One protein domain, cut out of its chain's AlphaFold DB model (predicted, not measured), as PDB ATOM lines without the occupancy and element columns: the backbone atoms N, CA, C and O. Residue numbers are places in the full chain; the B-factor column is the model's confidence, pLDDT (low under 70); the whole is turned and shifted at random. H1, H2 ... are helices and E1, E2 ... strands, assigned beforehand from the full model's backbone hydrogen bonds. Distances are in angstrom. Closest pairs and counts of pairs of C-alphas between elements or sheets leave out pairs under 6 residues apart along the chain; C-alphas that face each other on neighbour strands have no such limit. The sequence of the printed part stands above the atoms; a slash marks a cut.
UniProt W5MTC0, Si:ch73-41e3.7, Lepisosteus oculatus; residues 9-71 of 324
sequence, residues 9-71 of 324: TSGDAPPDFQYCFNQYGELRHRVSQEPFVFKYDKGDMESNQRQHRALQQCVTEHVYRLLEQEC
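This is residues 9 to 71 of the 324 residues of the protein "Si:ch73-41e3.7" of Lepisosteus oculatus (UniProt W5MTC0). A small, two-stranded hairpin, E1 and E2, sits beside the middle of one long helix, H1, with E1 the strand nearer to the helix. H1 makes the long axis, and both of its ends stick out past the body, with residues 41 to 47 at one end and residues 66 to 71 at the other; a long stretch without named elements, residues 30 to 44, leads from the hairpin to the helix. The printed part has 63 residues, with two named strands and one named helix in the order E1, E2, H1; the two strands are antiparallel, and the class is mostly helix, though under half of the residues are in named elements. The whole is only just compact, close to loose, with a radius of gyration of the C-alphas of 12.6 A, and its outline is elongated, spanning 42 by 22 by 17 A.

Look first at the sheet, where E1, residues 19 to 21, and E2, residues 27 to 29, are antiparallel neighbours and form a hairpin, with 140 degrees between their directions. The facing C-alphas of Tyr 19 and His 29 are 4.3 A apart. Across the pair, N 20 and O 28 are within hydrogen-bond range at 2.9 A, and so are N 28 and O 20, also at 2.9 A. Then move to H1, residues 45 to 69: the closest C-alphas of E1 and H1 are those of Phe 21 and His 62, 7.8 A apart, and the two elements are 10.2 A centre to centre. Along H1, every O i to N i+4 pair is within hydrogen-bond range.

Find C-alpha 19 at (-34.360, -26.248, -21.355), where E1 begins; it runs 7.1 A to C-alpha 21. E2 runs 7.1 A from C-alpha 27 to C-alpha 29, which stands at (-38.513, -27.082, -22.177). Find C-alpha 45 at (-33.323, -9.915, -9.026); from there H1 runs 36.0 A to C-alpha 69 at (-18.825, -30.740, -34.566).

The two C-alphas farthest apart in the domain are those of Gly 43 and Cys 71, 42.1 A. Without the stretches that stand free, the body has 50 residues and spans 28 by 23 by 16 A. The printed part has no cut. The link from E1 to E2 is tight, with 5 residues, and the link from E2 to H1 is long, with 15. In the B-factor column you will find a mean pLDDT of the printed part of 85.1, and residues 9 to 15 are under 70.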
ATOM      1  N   THR A   9     -27.699 -35.142 -24.352       43.78
ATOM      2  CA  THR A   9     -26.641 -34.530 -23.523       43.78
ATOM      3  C   THR A   9     -27.045 -33.815 -22.222       43.78
ATOM      4  O   THR A   9     -27.484 -32.666 -22.161       43.78
ATOM      5  N   SER A  10     -26.756 -34.502 -21.117       42.66
ATOM      6  CA  SER A  10     -26.895 -34.094 -19.713       42.66
ATOM      7  C   SER A  10     -25.808 -33.127 -19.198       42.66
ATOM      8  O   SER A  10     -25.642 -32.997 -17.988       42.66
ATOM      9  N   GLY A  11     -25.066 -32.440 -20.077       41.31
ATOM     10  CA  GLY A  11     -23.912 -31.607 -19.692       41.31
ATOM     11  C   GLY A  11     -24.053 -30.091 -19.889       41.31
ATOM     12  O   GLY A  11     -23.167 -29.356 -19.473       41.31
ATOM     13  N   ASP A  12     -25.128 -29.616 -20.522       54.53
ATOM     14  CA  ASP A  12     -25.124 -28.313 -21.219       54.53
ATOM     15  C   ASP A  12     -25.827 -27.156 -20.483       54.53
ATOM     16  O   ASP A  12     -26.117 -26.107 -21.066       54.53
ATOM     17  N   ALA A  13     -26.197 -27.351 -19.219       53.44
ATOM     18  CA  ALA A  13     -26.764 -26.298 -18.386       53.44
ATOM     19  C   ALA A  13     -26.615 -26.655 -16.895       53.44
ATOM     20  O   ALA A  13     -26.446 -27.834 -16.577       53.44
ATOM     21  N   PRO A  14     -26.701 -25.681 -15.963       60.38
ATOM     22  CA  PRO A  14     -26.810 -25.989 -14.539       60.38
ATOM     23  C   PRO A  14     -27.908 -27.043 -14.314       60.38
ATOM     24  O   PRO A  14     -28.904 -26.989 -15.040       60.38
ATOM     25  N   PRO A  15     -27.778 -27.955 -13.331       59.88
ATOM     26  CA  PRO A  15     -28.728 -29.059 -13.118       59.88
ATOM     27  C   PRO A  15     -30.198 -28.615 -13.081       59.88
ATOM     28  O   PRO A  15     -31.091 -29.340 -13.507       59.88
ATOM     29  N   ASP A  16     -30.428 -27.376 -12.647       70.81
ATOM     30  CA  ASP A  16     -31.749 -26.775 -12.478       70.81
ATOM     31  C   ASP A  16     -32.312 -26.110 -13.755       70.81
ATOM     32  O   ASP A  16     -33.439 -25.610 -13.749       70.81
ATOM     33  N   PHE A  17     -31.560 -26.052 -14.861       81.19
ATOM     34  CA  PHE A  17     -31.996 -25.397 -16.097       81.19
ATOM     35  C   PHE A  17     -32.705 -26.380 -17.041       81.19
ATOM     36  O   PHE A  17     -32.107 -27.199 -17.744       81.19
ATOM     37  N   GLN A  18     -34.027 -26.258 -17.083       88.62
ATOM     38  CA  GLN A  18     -34.940 -27.248 -17.666       88.62
ATOM     39  C   GLN A  18     -35.143 -27.119 -19.185       88.62
ATOM     40  O   GLN A  18     -36.129 -27.626 -19.711       88.62
ATOM     41  N   TYR A  19     -34.239 -26.457 -19.909       91.31
ATOM     42  CA  TYR A  19     -34.360 -26.248 -21.355       91.31
ATOM     43  C   TYR A  19     -33.198 -26.887 -22.119       91.31
ATOM     44  O   TYR A  19     -32.072 -26.944 -21.622       91.31
ATOM     45  N   CYS A  20     -33.479 -27.353 -23.333       92.62
ATOM     46  CA  CYS A  20     -32.497 -27.864 -24.286       92.62
ATOM     47  C   CYS A  20     -32.865 -27.457 -25.718       92.62
ATOM     48  O   CYS A  20     -33.987 -27.025 -25.992       92.62
ATOM     49  N   PHE A  21     -31.903 -27.562 -26.630       94.69
ATOM     50  CA  PHE A  21     -32.160 -27.372 -28.054       94.69
ATOM     51  C   PHE A  21     -32.655 -28.676 -28.677       94.69
ATOM     52  O   PHE A  21     -32.052 -29.727 -28.465       94.69
ATOM     53  N   ASN A  22     -33.739 -28.603 -29.448       93.19
ATOM     54  CA  ASN A  22     -34.224 -29.732 -30.241       93.19
ATOM     55  C   ASN A  22     -33.458 -29.856 -31.577       93.19
ATOM     56  O   ASN A  22     -32.632 -29.010 -31.922       93.19
ATOM     57  N   GLN A  23     -33.781 -30.881 -32.370       90.69
ATOM     58  CA  GLN A  23     -33.173 -31.122 -33.690       90.69
ATOM     59  C   GLN A  23     -33.391 -29.995 -34.719       90.69
ATOM     60  O   GLN A  23     -32.687 -29.925 -35.721       90.69
ATOM     61  N   TYR A  24     -34.359 -29.104 -34.486       92.50
ATOM     62  CA  TYR A  24     -34.630 -27.939 -35.333       92.50
ATOM     63  C   TYR A  24     -33.868 -26.684 -34.868       92.50
ATOM     64  O   TYR A  24     -34.048 -25.597 -35.422       92.50
ATOM     65  N   GLY A  25     -33.023 -26.815 -33.839       94.00
ATOM     66  CA  GLY A  25     -32.266 -25.715 -33.251       94.00
ATOM     67  C   GLY A  25     -33.125 -24.754 -32.428       94.00
ATOM     68  O   GLY A  25     -32.731 -23.604 -32.241       94.00
ATOM     69  N   GLU A  26     -34.295 -25.178 -31.950       95.88
ATOM     70  CA  GLU A  26     -35.188 -24.363 -31.119       95.88
ATOM     71  C   GLU A  26     -34.979 -24.680 -29.636       95.88
ATOM     72  O   GLU A  26     -34.900 -25.849 -29.254       95.88
ATOM     73  N   LEU A  27     -34.938 -23.651 -28.781       95.12
ATOM     74  CA  LEU A  27     -34.852 -23.844 -27.333       95.12
ATOM     75  C   LEU A  27     -36.235 -24.202 -26.767       95.12
ATOM     76  O   LEU A  27     -37.171 -23.394 -26.822       95.12
ATOM     77  N   ARG A  28     -36.357 -25.410 -26.209       94.75
ATOM     78  CA  ARG A  28     -37.606 -25.974 -25.683       94.75
ATOM     79  C   ARG A  28     -37.421 -26.506 -24.272       94.75
ATOM     80  O   ARG A  28     -36.330 -26.929 -23.884       94.75
ATOM     81  N   HIS A  29     -38.489 -26.458 -23.489       93.00
ATOM     82  CA  HIS A  29     -38.513 -27.082 -22.177       93.00
ATOM     83  C   HIS A  29     -38.388 -28.607 -22.327       93.00
ATOM     84  O   HIS A  29     -39.119 -29.208 -23.111       93.00
ATOM     85  N   ARG A  30     -37.502 -29.244 -21.551       90.44
ATOM     86  CA  ARG A  30     -37.136 -30.669 -21.680       90.44
ATOM     87  C   ARG A  30     -38.346 -31.608 -21.632       90.44
ATOM     88  O   ARG A  30     -38.399 -32.569 -22.386       90.44
ATOM     89  N   VAL A  31     -39.315 -31.305 -20.764       89.69
ATOM     90  CA  VAL A  31     -40.534 -32.115 -20.576       89.69
ATOM     91  C   VAL A  31     -41.704 -31.610 -21.429       89.69
ATOM     92  O   VAL A  31     -42.128 -32.301 -22.345       89.69
ATOM     93  N   SER A  32     -42.221 -30.403 -21.159       92.69
ATOM     94  CA  SER A  32     -43.409 -29.868 -21.845       92.69
ATOM     95  C   SER A  32     -43.219 -29.504 -23.321       92.69
ATOM     96  O   SER A  32     -44.214 -29.277 -24.001       92.69
ATOM     97  N   GLN A  33     -41.980 -29.415 -23.822       91.69
ATOM     98  CA  GLN A  33     -41.660 -28.929 -25.173       91.69
ATOM     99  C   GLN A  33     -42.133 -27.492 -25.458       91.69
ATOM    100  O   GLN A  33     -42.149 -27.051 -26.605       91.69
ATOM    101  N   GLU A  34     -42.482 -26.721 -24.427       93.38
ATOM    102  CA  GLU A  34     -42.892 -25.326 -24.586       93.38
ATOM    103  C   GLU A  34     -41.697 -24.405 -24.897       93.38
ATOM    104  O   GLU A  34     -40.564 -24.678 -24.475       93.38
ATOM    105  N   PRO A  35     -41.917 -23.297 -25.637       91.69
ATOM    106  CA  PRO A  35     -40.882 -22.304 -25.905       91.69
ATOM    107  C   PRO A  35     -40.400 -21.622 -24.622       91.69
ATOM    108  O   PRO A  35     -41.172 -21.371 -23.697       91.69
ATOM    109  N   PHE A  36     -39.123 -21.240 -24.594       89.44
ATOM    110  CA  PHE A  36     -38.594 -20.430 -23.499       89.44
ATOM    111  C   PHE A  36     -39.263 -19.049 -23.459       89.44
ATOM    112  O   PHE A  36     -39.244 -18.299 -24.437       89.44
ATOM    113  N   VAL A  37     -39.795 -18.680 -22.294       85.44
ATOM    114  CA  VAL A  37     -40.377 -17.358 -22.039       85.44
ATOM    115  C   VAL A  37     -39.465 -16.583 -21.099       85.44
ATOM    116  O   VAL A  37     -39.152 -17.045 -20.002       85.44
ATOM    117  N   PHE A  38     -39.070 -15.374 -21.504       80.44
ATOM    118  CA  PHE A  38     -38.331 -14.453 -20.642       80.44
ATOM    119  C   PHE A  38     -39.231 -13.986 -19.495       80.44
ATOM    120  O   PHE A  38     -40.003 -13.039 -19.643       80.44
ATOM    121  N   LYS A  39     -39.141 -14.668 -18.352       79.75
ATOM    122  CA  LYS A  39     -39.767 -14.238 -17.103       79.75
ATOM    123  C   LYS A  39     -38.831 -13.251 -16.408       79.75
ATOM    124  O   LYS A  39     -37.624 -13.468 -16.355       79.75
ATOM    125  N   TYR A  40     -39.393 -12.147 -15.933       78.94
ATOM    126  CA  TYR A  40     -38.668 -11.145 -15.163       78.94
ATOM    127  C   TYR A  40     -39.495 -10.792 -13.937       78.94
ATOM    128  O   TYR A  40     -40.565 -10.192 -14.062       78.94
ATOM    129  N   ASP A  41     -39.000 -11.181 -12.768       79.25
ATOM    130  CA  ASP A  41     -39.619 -10.848 -11.492       79.25
ATOM    131  C   ASP A  41     -38.934  -9.632 -10.859       79.25
ATOM    132  O   ASP A  41     -37.761  -9.677 -10.499       79.25
ATOM    133  N   LYS A  42     -39.663  -8.529 -10.684       79.06
ATOM    134  CA  LYS A  42     -39.110  -7.324 -10.045       79.06
ATOM    135  C   LYS A  42     -38.705  -7.555  -8.580       79.06
ATOM    136  O   LYS A  42     -37.873  -6.799  -8.085       79.06
ATOM    137  N   GLY A  43     -39.287  -8.548  -7.905       82.38
ATOM    138  CA  GLY A  43     -39.011  -8.884  -6.507       82.38
ATOM    139  C   GLY A  43     -37.814  -9.817  -6.298       82.38
ATOM    140  O   GLY A  43     -37.272  -9.844  -5.199       82.38
ATOM    141  N   ASP A  44     -37.365 -10.527  -7.339       84.19
ATOM    142  CA  ASP A  44     -36.286 -11.519  -7.247       84.19
ATOM    143  C   ASP A  44     -35.225 -11.306  -8.339       84.19
ATOM    144  O   ASP A  44     -35.109 -12.012  -9.348       84.19
ATOM    145  N   MET A  45     -34.417 -10.269  -8.123       82.75
ATOM    146  CA  MET A  45     -33.323  -9.915  -9.026       82.75
ATOM    147  C   MET A  45     -32.234 -10.992  -9.090       82.75
ATOM    148  O   MET A  45     -31.582 -11.126 -10.128       82.75
ATOM    149  N   GLU A  46     -32.027 -11.757  -8.016       83.25
ATOM    150  CA  GLU A  46     -30.986 -12.781  -7.970       83.25
ATOM    151  C   GLU A  46     -31.353 -13.979  -8.852       83.25
ATOM    152  O   GLU A  46     -30.550 -14.394  -9.696       83.25
ATOM    153  N   SER A  47     -32.583 -14.484  -8.734       81.25
ATOM    154  CA  SER A  47     -33.084 -15.577  -9.571       81.25
ATOM    155  C   SER A  47     -33.128 -15.186 -11.047       81.25
ATOM    156  O   SER A  47     -32.637 -15.936 -11.895       81.25
ATOM    157  N   ASN A  48     -33.573 -13.964 -11.369       82.75
ATOM    158  CA  ASN A  48     -33.531 -13.447 -12.741       82.75
ATOM    159  C   ASN A  48     -32.109 -13.467 -13.321       82.75
ATOM    160  O   ASN A  48     -31.891 -13.898 -14.457       82.75
ATOM    161  N   GLN A  49     -31.122 -13.000 -12.549       82.50
ATOM    162  CA  GLN A  49     -29.727 -13.013 -12.986       82.50
ATOM    163  C   GLN A  49     -29.205 -14.440 -13.155       82.50
ATOM    164  O   GLN A  49     -28.514 -14.718 -14.137       82.50
ATOM    165  N   ARG A  50     -29.542 -15.347 -12.235       84.75
ATOM    166  CA  ARG A  50     -29.150 -16.759 -12.291       84.75
ATOM    167  C   ARG A  50     -29.705 -17.438 -13.542       84.75
ATOM    168  O   ARG A  50     -28.934 -18.035 -14.292       84.75
ATOM    169  N   GLN A  51     -30.995 -17.269 -13.826       82.88
ATOM    170  CA  GLN A  51     -31.630 -17.796 -15.036       82.88
ATOM    171  C   GLN A  51     -31.030 -17.192 -16.309       82.88
ATOM    172  O   GLN A  51     -30.755 -17.918 -17.264       82.88
ATOM    173  N   HIS A  52     -30.759 -15.883 -16.324       85.25
ATOM    174  CA  HIS A  52     -30.133 -15.237 -17.478       85.25
ATOM    175  C   HIS A  52     -28.717 -15.767 -17.748       85.25
ATOM    176  O   HIS A  52     -28.346 -15.968 -18.908       85.25
ATOM    177  N   ARG A  53     -27.925 -16.016 -16.695       86.50
ATOM    178  CA  ARG A  53     -26.587 -16.622 -16.807       86.50
ATOM    179  C   ARG A  53     -26.666 -18.073 -17.281       86.50
ATOM    180  O   ARG A  53     -25.928 -18.430 -18.192       86.50
ATOM    181  N   ALA A  54     -27.582 -18.869 -16.732       88.25
ATOM    182  CA  ALA A  54     -27.795 -20.253 -17.156       88.25
ATOM    183  C   ALA A  54     -28.184 -20.335 -18.642       88.25
ATOM    184  O   ALA A  54     -27.568 -21.073 -19.408       88.25
ATOM    185  N   LEU A  55     -29.125 -19.490 -19.078       90.19
ATOM    186  CA  LEU A  55     -29.515 -19.373 -20.483       90.19
ATOM    187  C   LEU A  55     -28.332 -18.964 -21.370       90.19
ATOM    188  O   LEU A  55     -28.138 -19.520 -22.448       90.19
ATOM    189  N   GLN A  56     -27.530 -17.989 -20.931       88.69
ATOM    190  CA  GLN A  56     -26.335 -17.565 -21.659       88.69
ATOM    191  C   GLN A  56     -25.353 -18.713 -21.876       88.69
ATOM    192  O   GLN A  56     -24.820 -18.861 -22.979       88.69
ATOM    193  N   GLN A  57     -25.080 -19.464 -20.812       89.38
ATOM    194  CA  GLN A  57     -24.155 -20.583 -20.828       89.38
ATOM    195  C   GLN A  57     -24.666 -21.673 -21.769       89.38
ATOM    196  O   GLN A  57     -23.963 -21.999 -22.720       89.38
ATOM    197  N   CYS A  58     -25.924 -22.090 -21.606       91.88
ATOM    198  CA  CYS A  58     -26.561 -23.104 -22.443       91.88
ATOM    199  C   CYS A  58     -26.517 -22.749 -23.939       91.88
ATOM    200  O   CYS A  58     -26.098 -23.556 -24.769       91.88
ATOM    201  N   VAL A  59     -26.867 -21.506 -24.303       94.25
ATOM    202  CA  VAL A  59     -26.782 -21.039 -25.699       94.25
ATOM    203  C   VAL A  59     -25.337 -21.051 -26.204       94.25
ATOM    204  O   VAL A  59     -25.081 -21.456 -27.335       94.25
ATOM    205  N   THR A  60     -24.382 -20.597 -25.389       93.81
ATOM    206  CA  THR A  60     -22.972 -20.502 -25.796       93.81
ATOM    207  C   THR A  60     -22.346 -21.876 -25.996       93.81
ATOM    208  O   THR A  60     -21.715 -22.097 -27.025       93.81
ATOM    209  N   GLU A  61     -22.542 -22.792 -25.051       93.12
ATOM    210  CA  GLU A  61     -22.040 -24.166 -25.123       93.12
ATOM    211  C   GLU A  61     -22.652 -24.906 -26.306       93.12
ATOM    212  O   GLU A  61     -21.926 -25.521 -27.087       93.12
ATOM    213  N   HIS A  62     -23.966 -24.757 -26.513       95.62
ATOM    214  CA  HIS A  62     -24.619 -25.370 -27.657       95.62
ATOM    215  C   HIS A  62     -24.064 -24.850 -28.985       95.62
ATOM    216  O   HIS A  62     -23.689 -25.650 -29.837       95.62
ATOM    217  N   VAL A  63     -23.929 -23.530 -29.147       97.44
ATOM    218  CA  VAL A  63     -23.352 -22.952 -30.369       97.44
ATOM    219  C   VAL A  63     -21.899 -23.387 -30.563       97.44
ATOM    220  O   VAL A  63     -21.541 -23.751 -31.675       97.44
ATOM    221  N   TYR A  64     -21.066 -23.406 -29.520       96.75
ATOM    222  CA  TYR A  64     -19.672 -23.857 -29.635       96.75
ATOM    223  C   TYR A  64     -19.571 -25.311 -30.089       96.75
ATOM    224  O   TYR A  64     -18.793 -25.601 -30.995       96.75
ATOM    225  N   ARG A  65     -20.414 -26.195 -29.548       96.81
ATOM    226  CA  ARG A  65     -20.481 -27.588 -29.996       96.81
ATOM    227  C   ARG A  65     -20.814 -27.680 -31.485       96.81
ATOM    228  O   ARG A  65     -20.165 -28.434 -32.195       96.81
ATOM    229  N   LEU A  66     -21.767 -26.885 -31.975       98.00
ATOM    230  CA  LEU A  66     -22.099 -26.843 -33.405       98.00
ATOM    231  C   LEU A  66     -20.945 -26.287 -34.255       98.00
ATOM    232  O   LEU A  66     -20.700 -26.774 -35.359       98.00
ATOM    233  N   LEU A  67     -20.205 -25.290 -33.755       98.25
ATOM    234  CA  LEU A  67     -19.010 -24.781 -34.436       98.25
ATOM    235  C   LEU A  67     -17.943 -25.874 -34.585       98.25
ATOM    236  O   LEU A  67     -17.346 -25.998 -35.652       98.25
ATOM    237  N   GLU A  68     -17.713 -26.671 -33.544       97.75
ATOM    238  CA  GLU A  68     -16.681 -27.714 -33.531       97.75
ATOM    239  C   GLU A  68     -17.117 -28.984 -34.272       97.75
ATOM    240  O   GLU A  68     -16.352 -29.529 -35.065       97.75
ATOM    241  N   GLN A  69     -18.346 -29.452 -34.055       96.12
ATOM    242  CA  GLN A  69     -18.825 -30.740 -34.566       96.12
ATOM    243  C   GLN A  69     -19.425 -30.627 -35.970       96.12
ATOM    244  O   GLN A  69     -19.068 -31.407 -36.853       96.12
ATOM    245  N   GLU A  70     -20.300 -29.645 -36.207       95.12
ATOM    246  CA  GLU A  70     -20.965 -29.497 -37.507       95.12
ATOM    247  C   GLU A  70     -20.147 -28.655 -38.482       95.12
ATOM    248  O   GLU A  70     -19.978 -29.031 -39.641       95.12
ATOM    249  N   CYS A  71     -19.612 -27.518 -38.025       97.31
ATOM    250  CA  CYS A  71     -18.814 -26.632 -38.878       97.31
ATOM    251  C   CYS A  71     -17.332 -27.035 -38.943       97.31
ATOM    252  O   CYS A  71     -16.588 -26.450 -39.731       97.31
TER     253      CYS A  71